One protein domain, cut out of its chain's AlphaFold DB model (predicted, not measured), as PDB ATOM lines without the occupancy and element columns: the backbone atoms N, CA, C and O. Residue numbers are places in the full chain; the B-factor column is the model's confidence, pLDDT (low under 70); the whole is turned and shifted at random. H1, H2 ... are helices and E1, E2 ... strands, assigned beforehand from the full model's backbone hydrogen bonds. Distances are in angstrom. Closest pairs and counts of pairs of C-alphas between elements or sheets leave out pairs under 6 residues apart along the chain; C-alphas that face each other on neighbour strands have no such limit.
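This is residues 127 to 225 of the 225 residues of an uncharacterized protein of Rasamsonia emersonii CBS 393.64 (UniProt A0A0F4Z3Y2). A long, twisted ribbon of three strands, E1, E2 and E3, is covered on one face by a second, shorter row of parts: the small two-strand ribbon E4 and E5 over one part of its length and the helix H3 over the other. The long loop of residues 188 to 199 lies at the E4 and E5 end of the long axis. The printed part has 99 residues, with three named helices and five named strands in the order E1 E2 E3 H1 E4 H2 E5 H3, of mixed class. Both sheets, E1 - E2 - E3 and E4 - E5, are antiparallel. The whole is loose, with a radius of gyration of the C-alphas of 15.9 A, and elongated, spanning 48 by 27 by 24 A.

Find C-alpha 128 at (240.473, 248.260, 176.142); from there E1, residues 128 to 136, runs 26.6 A. E2, residues 141 to 151, is the longest strand at 33.1 A. E3, residues 157 to 166, is 24.7 A long and bends by 63 degrees at residue 160. Read on to H1, residues 171 to 174, E4, residues 178 to 182, H2, residues 183 to 187, and E5, residues 200 to 204. H3, residues 205 to 218, begins with C-alpha 205 at (248.421, 262.924, 170.868) and runs 19.8 A to C-alpha 218 at (247.675, 263.595, 151.068).

Start with the meander E1 E2 E3, each strand the antiparallel neighbour of the one before; E1 and E2 form a hairpin, as do E2 and E3. Look for N 131 and O 147 at 2.8 A between E1 and E2, and N 148 and O 161 at 2.8 A between E2 and E3. H3 on one face of this sheet makes two layers, a helix layer on a strand layer. Its height over the sheet is 10.0 A, and it lies over E2 and E3, slantwise to the strands, at 45 degrees to E2 on the local plane. The closest C-alphas of E3 and H3 are those of Ile 165 and Arg 209, 6.2 A apart. The closest C-alphas of E3 and E4 are those of Gln 161 and Ile 179, 7.1 A apart. E4 and E5 are antiparallel neighbours, with N 181 and O 201 at 2.9 A. H2 only grazes the three-strand sheet, with residues 184 to 187. H1 is not on that sheet and is close but not clearly touching H3, the closest C-alphas, of Ala 174 and Asn 206, being 6.8 A apart. Past H3, residues 222 to 223 pair parallel with residues 141 to 142 of E2. Every O i to N i+4 pair is within hydrogen-bond range in H2 and H3; H1 is too short for such a pair.

The two C-alphas farthest apart, those of Pro 138 and Gly 194, are 51.6 A apart. The printed part has no cut and ends at Pro 225, the chain's last residue. The link from H2 to E5, 12 residues, is long; the others are tight. This is a predicted model with a mean pLDDT of 88.2 over the printed part, and residue 127 alone is under 70.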
ATOM      1  N   MET A 127     241.736 244.411 177.131       69.00
ATOM      2  CA  MET A 127     240.511 244.805 177.845       69.00
ATOM      3  C   MET A 127     240.013 246.190 177.411       69.00
ATOM      4  O   MET A 127     238.902 246.579 177.771       69.00
ATOM      5  N   SER A 128     240.810 246.922 176.624       76.50
ATOM      6  CA  SER A 128     240.473 248.260 176.142       76.50
ATOM      7  C   SER A 128     240.412 248.363 174.621       76.50
ATOM      8  O   SER A 128     241.109 247.654 173.898       76.50
ATOM      9  N   VAL A 129     239.584 249.288 174.140       76.94
ATOM     10  CA  VAL A 129     239.419 249.629 172.724       76.94
ATOM     11  C   VAL A 129     239.674 251.120 172.554       76.94
ATOM     12  O   VAL A 129     239.096 251.924 173.276       76.94
ATOM     13  N   ILE A 130     240.518 251.491 171.594       79.88
ATOM     14  CA  ILE A 130     240.761 252.887 171.222       79.88
ATOM     15  C   ILE A 130     239.966 253.176 169.953       79.88
ATOM     16  O   ILE A 130     240.115 252.476 168.953       79.88
ATOM     17  N   VAL A 131     239.133 254.206 169.988       79.81
ATOM     18  CA  VAL A 131     238.319 254.656 168.861       79.81
ATOM     19  C   VAL A 131     238.754 256.062 168.495       79.81
ATOM     20  O   VAL A 131     238.771 256.942 169.349       79.81
ATOM     21  N   ILE A 132     239.073 256.285 167.224       84.56
ATOM     22  CA  ILE A 132     239.319 257.626 166.695       84.56
ATOM     23  C   ILE A 132     238.166 257.980 165.766       84.56
ATOM     24  O   ILE A 132     237.853 257.232 164.838       84.56
ATOM     25  N   LYS A 133     237.516 259.110 166.033       83.38
ATOM     26  CA  LYS A 133     236.398 259.623 165.246       83.38
ATOM     27  C   LYS A 133     236.896 260.773 164.391       83.38
ATOM     28  O   LYS A 133     237.616 261.644 164.871       83.38
ATOM     29  N   TRP A 134     236.486 260.784 163.132       87.69
ATOM     30  CA  TRP A 134     236.792 261.843 162.178       87.69
ATOM     31  C   TRP A 134     235.474 262.375 161.627       87.69
ATOM     32  O   TRP A 134     234.562 261.602 161.335       87.69
ATOM     33  N   SER A 135     235.349 263.693 161.507       87.62
ATOM     34  CA  SER A 135     234.190 264.327 160.878       87.62
ATOM     35  C   SER A 135     234.646 265.460 159.976       87.62
ATOM     36  O   SER A 135     235.404 266.330 160.401       87.62
ATOM     37  N   GLU A 136     234.202 265.436 158.726       92.06
ATOM     38  CA  GLU A 136     234.525 266.459 157.736       92.06
ATOM     39  C   GLU A 136     233.443 267.542 157.665       92.06
ATOM     40  O   GLU A 136     232.275 267.327 158.001       92.06
ATOM     41  N   ASN A 137     233.835 268.723 157.197       90.81
ATOM     42  CA  ASN A 137     232.916 269.776 156.791       90.81
ATOM     43  C   ASN A 137     232.963 269.991 155.260       90.81
ATOM     44  O   ASN A 137     233.876 269.499 154.594       90.81
ATOM     45  N   PRO A 138     232.034 270.777 154.677       94.25
ATOM     46  CA  PRO A 138     232.022 271.045 153.233       94.25
ATOM     47  C   PRO A 138     233.281 271.737 152.684       94.25
ATOM     48  O   PRO A 138     233.499 271.741 151.477       94.25
ATOM     49  N   ALA A 139     234.108 272.326 153.552       95.44
ATOM     50  CA  ALA A 139     235.388 272.931 153.194       95.44
ATOM     51  C   ALA A 139     236.557 271.926 153.240       95.44
ATOM     52  O   ALA A 139     237.712 272.345 153.201       95.44
ATOM     53  N   LYS A 140     236.269 270.619 153.336       93.75
ATOM     54  CA  LYS A 140     237.258 269.541 153.501       93.75
ATOM     55  C   LYS A 140     238.155 269.726 154.728       93.75
ATOM     56  O   LYS A 140     239.338 269.383 154.712       93.75
ATOM     57  N   GLN A 141     237.594 270.276 155.800       96.19
ATOM     58  CA  GLN A 141     238.281 270.371 157.081       96.19
ATOM     59  C   GLN A 141     237.783 269.290 158.028       96.19
ATOM     60  O   GLN A 141     236.575 269.065 158.121       96.19
ATOM     61  N   VAL A 142     238.699 268.659 158.756       93.12
ATOM     62  CA  VAL A 142     238.404 267.492 159.584       93.12
ATOM     63  C   VAL A 142     238.555 267.811 161.068       93.12
ATOM     64  O   VAL A 142     239.609 268.248 161.526       93.12
ATOM     65  N   LYS A 143     237.489 267.567 161.834       93.50
ATOM     66  CA  LYS A 143     237.518 267.501 163.300       93.50
ATOM     67  C   LYS A 143     237.729 266.066 163.737       93.50
ATOM     68  O   LYS A 143     237.235 265.145 163.084       93.50
ATOM     69  N   SER A 144     238.411 265.883 164.861       90.69
ATOM     70  CA  SER A 144     238.668 264.550 165.376       90.69
ATOM     71  C   SER A 144     238.854 264.499 166.880       90.69
ATOM     72  O   SER A 144     239.511 265.360 167.470       90.69
ATOM     73  N   ASP A 145     238.309 263.443 167.472       91.50
ATOM     74  CA  ASP A 145     238.525 263.030 168.851       91.50
ATOM     75  C   ASP A 145     238.948 261.560 168.914       91.50
ATOM     76  O   ASP A 145     238.646 260.756 168.031       91.50
ATOM     77  N   ILE A 146     239.671 261.223 169.972       87.56
ATOM     78  CA  ILE A 146     240.089 259.869 170.321       87.56
ATOM     79  C   ILE A 146     239.499 259.523 171.677       87.56
ATOM     80  O   ILE A 146     239.535 260.325 172.606       87.56
ATOM     81  N   GLU A 147     238.963 258.320 171.791       88.06
ATOM     82  CA  GLU A 147     238.295 257.840 172.985       88.06
ATOM     83  C   GLU A 147     238.735 256.413 173.293       88.06
ATOM     84  O   GLU A 147     238.839 255.571 172.403       88.06
ATOM     85  N   VAL A 148     239.011 256.141 174.563       85.94
ATOM     86  CA  VAL A 148     239.369 254.815 175.050       85.94
ATOM     87  C   VAL A 148     238.217 254.260 175.852       85.94
ATOM     88  O   VAL A 148     237.726 254.896 176.782       85.94
ATOM     89  N   PHE A 149     237.837 253.040 175.514       83.88
ATOM     90  CA  PHE A 149     236.799 252.279 176.175       83.88
ATOM     91  C   PHE A 149     237.392 251.068 176.880       83.88
ATOM     92  O   PHE A 149     238.401 250.515 176.447       83.88
ATOM     93  N   GLU A 150     236.740 250.631 177.945       84.81
ATOM     94  CA  GLU A 150     237.043 249.412 178.688       84.81
ATOM     95  C   GLU A 150     235.729 248.716 179.060       84.81
ATOM     96  O   GLU A 150     234.692 249.372 179.170       84.81
ATOM     97  N   LEU A 151     235.767 247.394 179.242       79.12
ATOM     98  CA  LEU A 151     234.660 246.662 179.856       79.12
ATOM     99  C   LEU A 151     234.784 246.724 181.377       79.12
ATOM    100  O   LEU A 151     235.831 246.396 181.939       79.12
ATOM    101  N   ASP A 152     233.717 247.122 182.053       78.06
ATOM    102  CA  ASP A 152     233.659 247.024 183.503       78.06
ATOM    103  C   ASP A 152     233.478 245.553 183.962       78.06
ATOM    104  O   ASP A 152     233.313 244.647 183.138       78.06
ATOM    105  N   PRO A 153     233.523 245.259 185.275       78.06
ATOM    106  CA  PRO A 153     233.350 243.892 185.773       78.06
ATOM    107  C   PRO A 153     231.990 243.244 185.462       78.06
ATOM    108  O   PRO A 153     231.870 242.028 185.598       78.06
ATOM    109  N   LEU A 154     230.973 244.029 185.093       80.56
ATOM    110  CA  LEU A 154     229.656 243.544 184.675       80.56
ATOM    111  C   LEU A 154     229.598 243.276 183.162       80.56
ATOM    112  O   LEU A 154     228.634 242.680 182.686       80.56
ATOM    113  N   GLY A 155     230.652 243.643 182.428       75.12
ATOM    114  CA  GLY A 155     230.740 243.517 180.978       75.12
ATOM    115  C   GLY A 155     230.175 244.722 180.229       75.12
ATOM    116  O   GLY A 155     230.039 244.648 179.008       75.12
ATOM    117  N   ASP A 156     229.867 245.822 180.921       81.25
ATOM    118  CA  ASP A 156     229.363 247.040 180.298       81.25
ATOM    119  C   ASP A 156     230.515 247.890 179.746       81.25
ATOM    120  O   ASP A 156     231.580 248.026 180.352       81.25
ATOM    121  N   VAL A 157     230.300 248.483 178.569       82.69
ATOM    122  CA  VAL A 157     231.286 249.355 177.917       82.69
ATOM    123  C   VAL A 157     231.307 250.716 178.603       82.69
ATOM    124  O   VAL A 157     230.290 251.406 178.680       82.69
ATOM    125  N   ARG A 158     232.493 251.156 179.027       88.56
ATOM    126  CA  ARG A 158     232.709 252.459 179.657       88.56
ATOM    127  C   ARG A 158     233.843 253.220 178.982       88.56
ATOM    128  O   ARG A 158     234.941 252.691 178.839       88.56
ATOM    129  N   SER A 159     233.597 254.483 178.642       90.94
ATOM    130  CA  SER A 159     234.650 255.423 178.242       90.94
ATOM    131  C   SER A 159     235.503 255.807 179.450       90.94
ATOM    132  O   SER A 159     234.973 256.214 180.486       90.94
ATOM    133  N   ILE A 160     236.817 255.635 179.342       93.00
ATOM    134  CA  ILE A 160     237.776 255.911 180.421       93.00
ATOM    135  C   ILE A 160     238.634 257.145 180.150       93.00
ATOM    136  O   ILE A 160     239.139 257.751 181.093       93.00
ATOM    137  N   GLN A 161     238.795 257.527 178.884       94.81
ATOM    138  CA  GLN A 161     239.521 258.727 178.500       94.81
ATOM    139  C   GLN A 161     239.062 259.200 177.123       94.81
ATOM    140  O   GLN A 161     238.909 258.385 176.220       94.81
ATOM    141  N   GLN A 162     238.912 260.511 176.952       95.00
ATOM    142  CA  GLN A 162     238.643 261.139 175.665       95.00
ATOM    143  C   GLN A 162     239.556 262.351 175.490       95.00
ATOM    144  O   GLN A 162     239.727 263.136 176.420       95.00
ATOM    145  N   GLU A 163     240.124 262.515 174.300       96.19
ATOM    146  CA  GLU A 163     240.968 263.651 173.940       96.19
ATOM    147  C   GLU A 163     240.585 264.192 172.562       96.19
ATOM    148  O   GLU A 163     240.176 263.453 171.670       96.19
ATOM    149  N   ILE A 164     240.761 265.498 172.368       96.12
ATOM    150  CA  ILE A 164     240.570 266.140 171.063       96.12
ATOM    151  C   ILE A 164     241.887 266.085 170.291       96.12
ATOM    152  O   ILE A 164     242.914 266.555 170.786       96.12
ATOM    153  N   ILE A 165     241.850 265.566 169.064       95.12
ATOM    154  CA  ILE A 165     242.967 265.626 168.116       95.12
ATOM    155  C   ILE A 165     242.876 266.943 167.346       95.12
ATOM    156  O   ILE A 165     243.804 267.749 167.435       95.12
ATOM    157  N   PHE A 166     241.742 267.179 166.673       96.44
ATOM    158  CA  PHE A 166     241.472 268.393 165.902       96.44
ATOM    159  C   PHE A 166     240.119 269.027 166.269       96.44
ATOM    160  O   PHE A 166     239.110 268.317 166.326       96.44
ATOM    161  N   PRO A 167     240.058 270.355 166.458       96.81
ATOM    162  CA  PRO A 167     241.161 271.304 166.294       96.81
ATOM    163  C   PRO A 167     242.240 271.162 167.363       96.81
ATOM    164  O   PRO A 167     241.971 270.700 168.473       96.81
ATOM    165  N   THR A 168     243.475 271.526 167.013       96.56
ATOM    166  CA  THR A 168     244.598 271.456 167.951       96.56
ATOM    167  C   THR A 168     244.342 272.445 169.092       96.56
ATOM    168  O   THR A 168     244.237 273.646 168.835       96.56
ATOM    169  N   PRO A 169     244.249 271.987 170.354       95.06
ATOM    170  CA  PRO A 169     244.072 272.886 171.489       95.06
ATOM    171  C   PRO A 169     245.255 273.848 171.646       95.06
ATOM    172  O   PRO A 169     246.306 273.683 171.025       95.06
ATOM    173  N   ALA A 170     245.124 274.833 172.540       95.56
ATOM    174  CA  ALA A 170     246.233 275.723 172.882       95.56
ATOM    175  C   ALA A 170     247.503 274.924 173.236       95.56
ATOM    176  O   ALA A 170     247.416 273.886 173.894       95.56
ATOM    177  N   ALA A 171     248.682 275.405 172.823       94.00
ATOM    178  CA  ALA A 171     249.932 274.634 172.858       94.00
ATOM    179  C   ALA A 171     250.260 274.017 174.233       94.00
ATOM    180  O   ALA A 171     250.746 272.891 174.311       94.00
ATOM    181  N   ASN A 172     249.953 274.716 175.328       94.50
ATOM    182  CA  ASN A 172     250.149 274.206 176.687       94.50
ATOM    183  C   ASN A 172     249.249 273.001 177.017       94.50
ATOM    184  O   ASN A 172     249.660 272.131 177.777       94.50
ATOM    185  N   ILE A 173     248.041 272.954 176.450       94.94
ATOM    186  CA  ILE A 173     247.112 271.827 176.574       94.94
ATOM    187  C   ILE A 173     247.554 270.717 175.624       94.94
ATOM    188  O   ILE A 173     247.755 269.590 176.064       94.94
ATOM    189  N   ALA A 174     247.789 271.047 174.351       94.25
ATOM    190  CA  ALA A 174     248.184 270.090 173.320       94.25
ATOM    191  C   ALA A 174     249.413 269.259 173.726       94.25
ATOM    192  O   ALA A 174     249.395 268.039 173.586       94.25
ATOM    193  N   ASN A 175     250.430 269.899 174.314       93.56
ATOM    194  CA  ASN A 175     251.658 269.244 174.777       93.56
ATOM    195  C   ASN A 175     251.477 268.356 176.017       93.56
ATOM    196  O   ASN A 175     252.345 267.537 176.311       93.56
ATOM    197  N   ALA A 176     250.388 268.528 176.766       94.31
ATOM    198  CA  ALA A 176     250.081 267.717 177.940       94.31
ATOM    199  C   ALA A 176     249.156 266.528 177.622       94.31
ATOM    200  O   ALA A 176     249.073 265.597 178.428       94.31
ATOM    201  N   GLN A 177     248.468 266.554 176.473       96.12
ATOM    202  CA  GLN A 177     247.522 265.514 176.076       96.12
ATOM    203  C   GLN A 177     248.227 264.211 175.711       96.12
ATOM    204  O   GLN A 177     249.135 264.163 174.879       96.12
ATOM    205  N   ARG A 178     247.765 263.133 176.337       94.88
ATOM    206  CA  ARG A 178     248.295 261.781 176.174       94.88
ATOM    207  C   ARG A 178     247.244 260.776 176.588       94.88
ATOM    208  O   ARG A 178     246.590 260.988 177.605       94.88
ATOM    209  N   ILE A 179     247.145 259.665 175.871       91.19
ATOM    210  CA  ILE A 179     246.318 258.542 176.316       91.19
ATOM    211  C   ILE A 179     247.151 257.654 177.227       91.19
ATOM    212  O   ILE A 179     248.204 257.172 176.812       91.19
ATOM    213  N   ALA A 180     246.693 257.451 178.460       92.19
ATOM    214  CA  ALA A 180     247.331 256.541 179.398       92.19
ATOM    215  C   ALA A 180     246.699 255.153 179.279       92.19
ATOM    216  O   ALA A 180     245.500 254.994 179.499       92.19
ATOM    217  N   ILE A 181     247.509 254.146 178.963       88.44
ATOM    218  CA  ILE A 181     247.052 252.762 178.838       88.44
ATOM    219  C   ILE A 181     247.907 251.887 179.735       88.44
ATOM    220  O   ILE A 181     249.134 251.878 179.636       88.44
ATOM    221  N   SER A 182     247.267 251.151 180.634       88.94
ATOM    222  CA  SER A 182     247.963 250.180 181.467       88.94
ATOM    223  C   SER A 182     248.352 248.933 180.674       88.94
ATOM    224  O   SER A 182     247.691 248.540 179.711       88.94
ATOM    225  N   ARG A 183     249.397 248.240 181.128       85.75
ATOM    226  CA  ARG A 183     249.774 246.925 180.604       85.75
ATOM    227  C   ARG A 183     248.587 245.957 180.638       85.75
ATOM    228  O   ARG A 183     248.353 245.264 179.656       85.75
ATOM    229  N   ARG A 184     247.797 245.935 181.718       83.69
ATOM    230  CA  ARG A 184     246.577 245.112 181.790       83.69
ATOM    231  C   ARG A 184     245.549 245.493 180.725       83.69
ATOM    232  O   ARG A 184     244.895 244.612 180.196       83.69
ATOM    233  N   GLN A 185     245.395 246.765 180.387       80.94
ATOM    234  CA  GLN A 185     244.447 247.170 179.346       80.94
ATOM    235  C   GLN A 185     244.891 246.712 177.950       80.94
ATOM    236  O   GLN A 185     244.047 246.304 177.157       80.94
ATOM    237  N   LEU A 186     246.202 246.705 177.683       78.00
ATOM    238  CA  LEU A 186     246.767 246.195 176.430       78.00
ATOM    239  C   LEU A 186     246.734 244.664 176.356       78.00
ATOM    240  O   LEU A 186     246.232 244.115 175.388       78.00
ATOM    241  N   PHE A 187     247.240 243.972 177.376       76.44
ATOM    242  CA  PHE A 187     247.521 242.527 177.322       76.44
ATOM    243  C   PHE A 187     246.516 241.664 178.109       76.44
ATOM    244  O   PHE A 187     246.572 240.433 178.072       76.44
ATOM    245  N   GLY A 188     245.619 242.295 178.870       78.00
ATOM    246  CA  GLY A 188     244.632 241.640 179.729       78.00
ATOM    247  C   GLY A 188     245.243 240.649 180.711       78.00
ATOM    248  O   GLY A 188     246.205 240.989 181.407       78.00
ATOM    249  N   PRO A 189     244.679 239.433 180.825       76.06
ATOM    250  CA  PRO A 189     245.211 238.407 181.714       76.06
ATOM    251  C   PRO A 189     246.524 237.789 181.203       76.06
ATOM    252  O   PRO A 189     247.248 237.199 181.999       76.06
ATOM    253  N   ASN A 190     246.868 237.955 179.920       74.25
ATOM    254  CA  ASN A 190     248.027 237.325 179.277       74.25
ATOM    255  C   ASN A 190     249.302 238.179 179.382       74.25
ATOM    256  O   ASN A 190     250.120 238.229 178.466       74.25
ATOM    257  N   LEU A 191     249.475 238.879 180.502       77.06
ATOM    258  CA  LEU A 191     250.647 239.715 180.732       77.06
ATOM    259  C   LEU A 191     251.937 238.879 180.783       77.06
ATOM    260  O   LEU A 191     251.969 237.872 181.495       77.06
ATOM    261  N   PRO A 192     253.026 239.317 180.119       75.75
ATOM    262  CA  PRO A 192     254.325 238.675 180.262       75.75
ATOM    263  C   PRO A 192     254.765 238.613 181.730       75.75
ATOM    264  O   PRO A 192     254.598 239.574 182.490       75.75
ATOM    265  N   ALA A 193     255.351 237.483 182.129       78.88
ATOM    266  CA  ALA A 193     255.819 237.279 183.494       78.88
ATOM    267  C   ALA A 193     256.798 238.389 183.922       78.88
ATOM    268  O   ALA A 193     257.681 238.791 183.167       78.88
ATOM    269  N   GLY A 194     256.636 238.890 185.148       83.38
ATOM    270  CA  GLY A 194     257.471 239.963 185.696       83.38
ATOM    271  C   GLY A 194     257.051 241.385 185.306       83.38
ATOM    272  O   GLY A 194     257.658 242.332 185.803       83.38
ATOM    273  N   GLN A 195     256.009 241.572 184.485       81.88
ATOM    274  CA  GLN A 195     255.467 242.904 184.201       81.88
ATOM    275  C   GLN A 195     254.329 243.294 185.146       81.88
ATOM    276  O   GLN A 195     253.427 242.511 185.446       81.88
ATOM    277  N   GLY A 196     254.365 244.545 185.609       87.31
ATOM    278  CA  GLY A 196     253.335 245.098 186.479       87.31
ATOM    279  C   GLY A 196     252.057 245.418 185.693       87.31
ATOM    280  O   GLY A 196     252.118 246.244 184.782       87.31
ATOM    281  N   PRO A 197     250.881 244.867 186.053       87.31
ATOM    282  CA  PRO A 197     249.631 245.107 185.322       87.31
ATOM    283  C   PRO A 197     249.213 246.583 185.291       87.31
ATOM    284  O   PRO A 197     248.590 247.023 184.331       87.31
ATOM    285  N   ALA A 198     249.568 247.347 186.326       90.12
ATOM    286  CA  ALA A 198     249.247 248.767 186.457       90.12
ATOM    287  C   ALA A 198     250.279 249.702 185.800       90.12
ATOM    288  O   ALA A 198     250.115 250.918 185.854       90.12
ATOM    289  N   GLN A 199     251.356 249.168 185.211       90.38
ATOM    290  CA  GLN A 199     252.352 249.999 184.540       90.38
ATOM    291  C   GLN A 199     251.712 250.705 183.342       90.38
ATOM    292  O   GLN A 199     251.086 250.051 182.510       90.38
ATOM    293  N   LEU A 200     251.877 252.025 183.269       91.00
ATOM    294  CA  LEU A 200     251.301 252.859 182.221       91.00
ATOM    295  C   LEU A 200     252.269 253.037 181.052       91.00
ATOM    296  O   LEU A 200     253.459 253.288 181.246       91.00
ATOM    297  N   THR A 201     251.712 252.979 179.850       88.19
ATOM    298  CA  THR A 201     252.300 253.471 178.605       88.19
ATOM    299  C   THR A 201     251.477 254.667 178.137       88.19
ATOM    300  O   THR A 201     250.263 254.709 178.348       88.19
ATOM    301  N   TYR A 202     252.126 255.646 177.512       90.19
ATOM    302  CA  TYR A 202     251.476 256.872 177.059       90.19
ATOM    303  C   TYR A 202     251.538 256.980 175.539       90.19
ATOM    304  O   TYR A 202     252.626 256.932 174.970       90.19
ATOM    305  N   LEU A 203     250.388 257.164 174.893       87.75
ATOM    306  CA  LEU A 203     250.329 257.549 173.483       87.75
ATOM    307  C   LEU A 203     250.357 259.075 173.381       87.75
ATOM    308  O   LEU A 203     249.524 259.752 173.990       87.75
ATOM    309  N   SER A 204     251.310 259.605 172.615       91.12
ATOM    310  CA  SER A 204     251.424 261.036 172.318       91.12
ATOM    311  C   SER A 204     250.326 261.458 171.343       91.12
ATOM    312  O   SER A 204     250.293 261.004 170.199       91.12
ATOM    313  N   ILE A 205     249.432 262.354 171.772       94.81
ATOM    314  CA  ILE A 205     248.421 262.924 170.868       94.81
ATOM    315  C   ILE A 205     249.066 263.883 169.860       94.81
ATOM    316  O   ILE A 205     248.583 264.010 168.740       94.81
ATOM    317  N   ASN A 206     250.177 264.533 170.213       93.56
ATOM    318  CA  ASN A 206     250.909 265.386 169.277       93.56
ATOM    319  C   ASN A 206     251.494 264.591 168.108       93.56
ATOM    320  O   ASN A 206     251.360 265.024 166.968       93.56
ATOM    321  N   ASP A 207     252.074 263.420 168.370       88.75
ATOM    322  CA  ASP A 207     252.630 262.576 167.306       88.75
ATOM    323  C   ASP A 207     251.498 262.090 166.393       88.75
ATOM    324  O   ASP A 207     251.609 262.144 165.171       88.75
ATOM    325  N   LEU A 208     250.357 261.719 166.991       89.56
ATOM    326  CA  LEU A 208     249.151 261.366 166.249       89.56
ATOM    327  C   LEU A 208     248.647 262.524 165.376       89.56
ATOM    328  O   LEU A 208     248.248 262.280 164.243       89.56
ATOM    329  N   ARG A 209     248.688 263.776 165.856       94.19
ATOM    330  CA  ARG A 209     248.331 264.956 165.046       94.19
ATOM    331  C   ARG A 209     249.254 265.127 163.850       94.19
ATOM    332  O   ARG A 209     248.755 265.424 162.775       94.19
ATOM    333  N   VAL A 210     250.565 264.966 164.033       91.75
ATOM    334  CA  VAL A 210     251.546 265.107 162.944       91.75
ATOM    335  C   VAL A 210     251.275 264.070 161.857       91.75
ATOM    336  O   VAL A 210     251.127 264.432 160.694       91.75
ATOM    337  N   ILE A 211     251.126 262.804 162.256       89.00
ATOM    338  CA  ILE A 211     250.824 261.701 161.338       89.00
ATOM    339  C   ILE A 211     249.477 261.942 160.641       89.00
ATOM    340  O   ILE A 211     249.371 261.833 159.422       89.00
ATOM    341  N   ALA A 212     248.440 262.307 161.396       89.00
ATOM    342  CA  ALA A 212     247.116 262.546 160.838       89.00
ATOM    343  C   ALA A 212     247.083 263.740 159.874       89.00
ATOM    344  O   ALA A 212     246.433 263.651 158.842       89.00
ATOM    345  N   ASP A 213     247.773 264.843 160.178       92.94
ATOM    346  CA  ASP A 213     247.859 266.011 159.291       92.94
ATOM    347  C   ASP A 213     248.540 265.656 157.961       92.94
ATOM    348  O   ASP A 213     248.056 266.053 156.902       92.94
ATOM    349  N   GLU A 214     249.608 264.855 157.992       88.38
ATOM    350  CA  GLU A 214     250.268 264.361 156.780       88.38
ATOM    351  C   GLU A 214     249.298 263.572 155.887       88.38
ATOM    352  O   GLU A 214     249.150 263.888 154.702       88.38
ATOM    353  N   TYR A 215     248.565 262.616 156.463       85.75
ATOM    354  CA  TYR A 215     247.592 261.818 155.718       85.75
ATOM    355  C   TYR A 215     246.379 262.621 155.244       85.75
ATOM    356  O   TYR A 215     245.946 262.465 154.103       85.75
ATOM    357  N   LEU A 216     245.849 263.524 156.074       88.44
ATOM    358  CA  LEU A 216     244.755 264.407 155.670       88.44
ATOM    359  C   LEU A 216     245.155 265.236 154.447       88.44
ATOM    360  O   LEU A 216     244.393 265.316 153.486       88.44
ATOM    361  N   ARG A 217     246.363 265.808 154.444       91.19
ATOM    362  CA  ARG A 217     246.861 266.597 153.309       91.19
ATOM    363  C   ARG A 217     247.055 265.761 152.054       91.19
ATOM    364  O   ARG A 217     246.755 266.255 150.969       91.19
ATOM    365  N   PHE A 218     247.531 264.523 152.192       87.38
ATOM    366  CA  PHE A 218     247.675 263.595 151.068       87.38
ATOM    367  C   PHE A 218     246.331 263.349 150.357       87.38
ATOM    368  O   PHE A 218     246.270 263.364 149.131       87.38
ATOM    369  N   GLU A 219     245.243 263.259 151.123       86.62
ATOM    370  CA  GLU A 219     243.872 263.070 150.624       86.62
ATOM    371  C   GLU A 219     243.157 264.391 150.241       86.62
ATOM    372  O   GLU A 219     241.974 264.416 149.887       86.62
ATOM    373  N   GLY A 220     243.856 265.531 150.295       92.00
ATOM    374  CA  GLY A 220     243.294 266.844 149.957       92.00
ATOM    375  C   GLY A 220     242.345 267.422 151.015       92.00
ATOM    376  O   GLY A 220     241.502 268.266 150.691       92.00
ATOM    377  N   TYR A 221     242.481 266.969 152.260       94.56
ATOM    378  CA  TYR A 221     241.835 267.504 153.453       94.56
ATOM    379  C   TYR A 221     242.793 268.386 154.260       94.56
ATOM    380  O   TYR A 221     244.000 268.437 154.028       94.56
ATOM    381  N   SER A 222     242.245 269.097 155.242       96.19
ATOM    382  CA  SER A 222     243.030 269.829 156.239       96.19
ATOM    383  C   SER A 222     242.434 269.654 157.637       96.19
ATOM    384  O   SER A 222     241.236 269.394 157.761       96.19
ATOM    385  N   PRO A 223     243.218 269.791 158.712       95.75
ATOM    386  CA  PRO A 223     242.664 269.867 160.057       95.75
ATOM    387  C   PRO A 223     241.700 271.049 160.208       95.75
ATOM    388  O   PRO A 223     241.937 272.138 159.681       95.75
ATOM    389  N   ALA A 224     240.614 270.847 160.951       93.12
ATOM    390  CA  ALA A 224     239.756 271.948 161.365       93.12
ATOM    391  C   ALA A 224     240.520 272.909 162.303       93.12
ATOM    392  O   ALA A 224     241.321 272.437 163.116       93.12
ATOM    393  N   PRO A 225     240.282 274.229 162.185       88.31
ATOM    394  CA  PRO A 225     240.929 275.248 163.009       88.31
ATOM    395  C   PRO A 225     240.402 275.280 164.444       88.31
ATOM    396  O   PRO A 225     239.200 274.979 164.651       88.31
TER     397      PRO A 225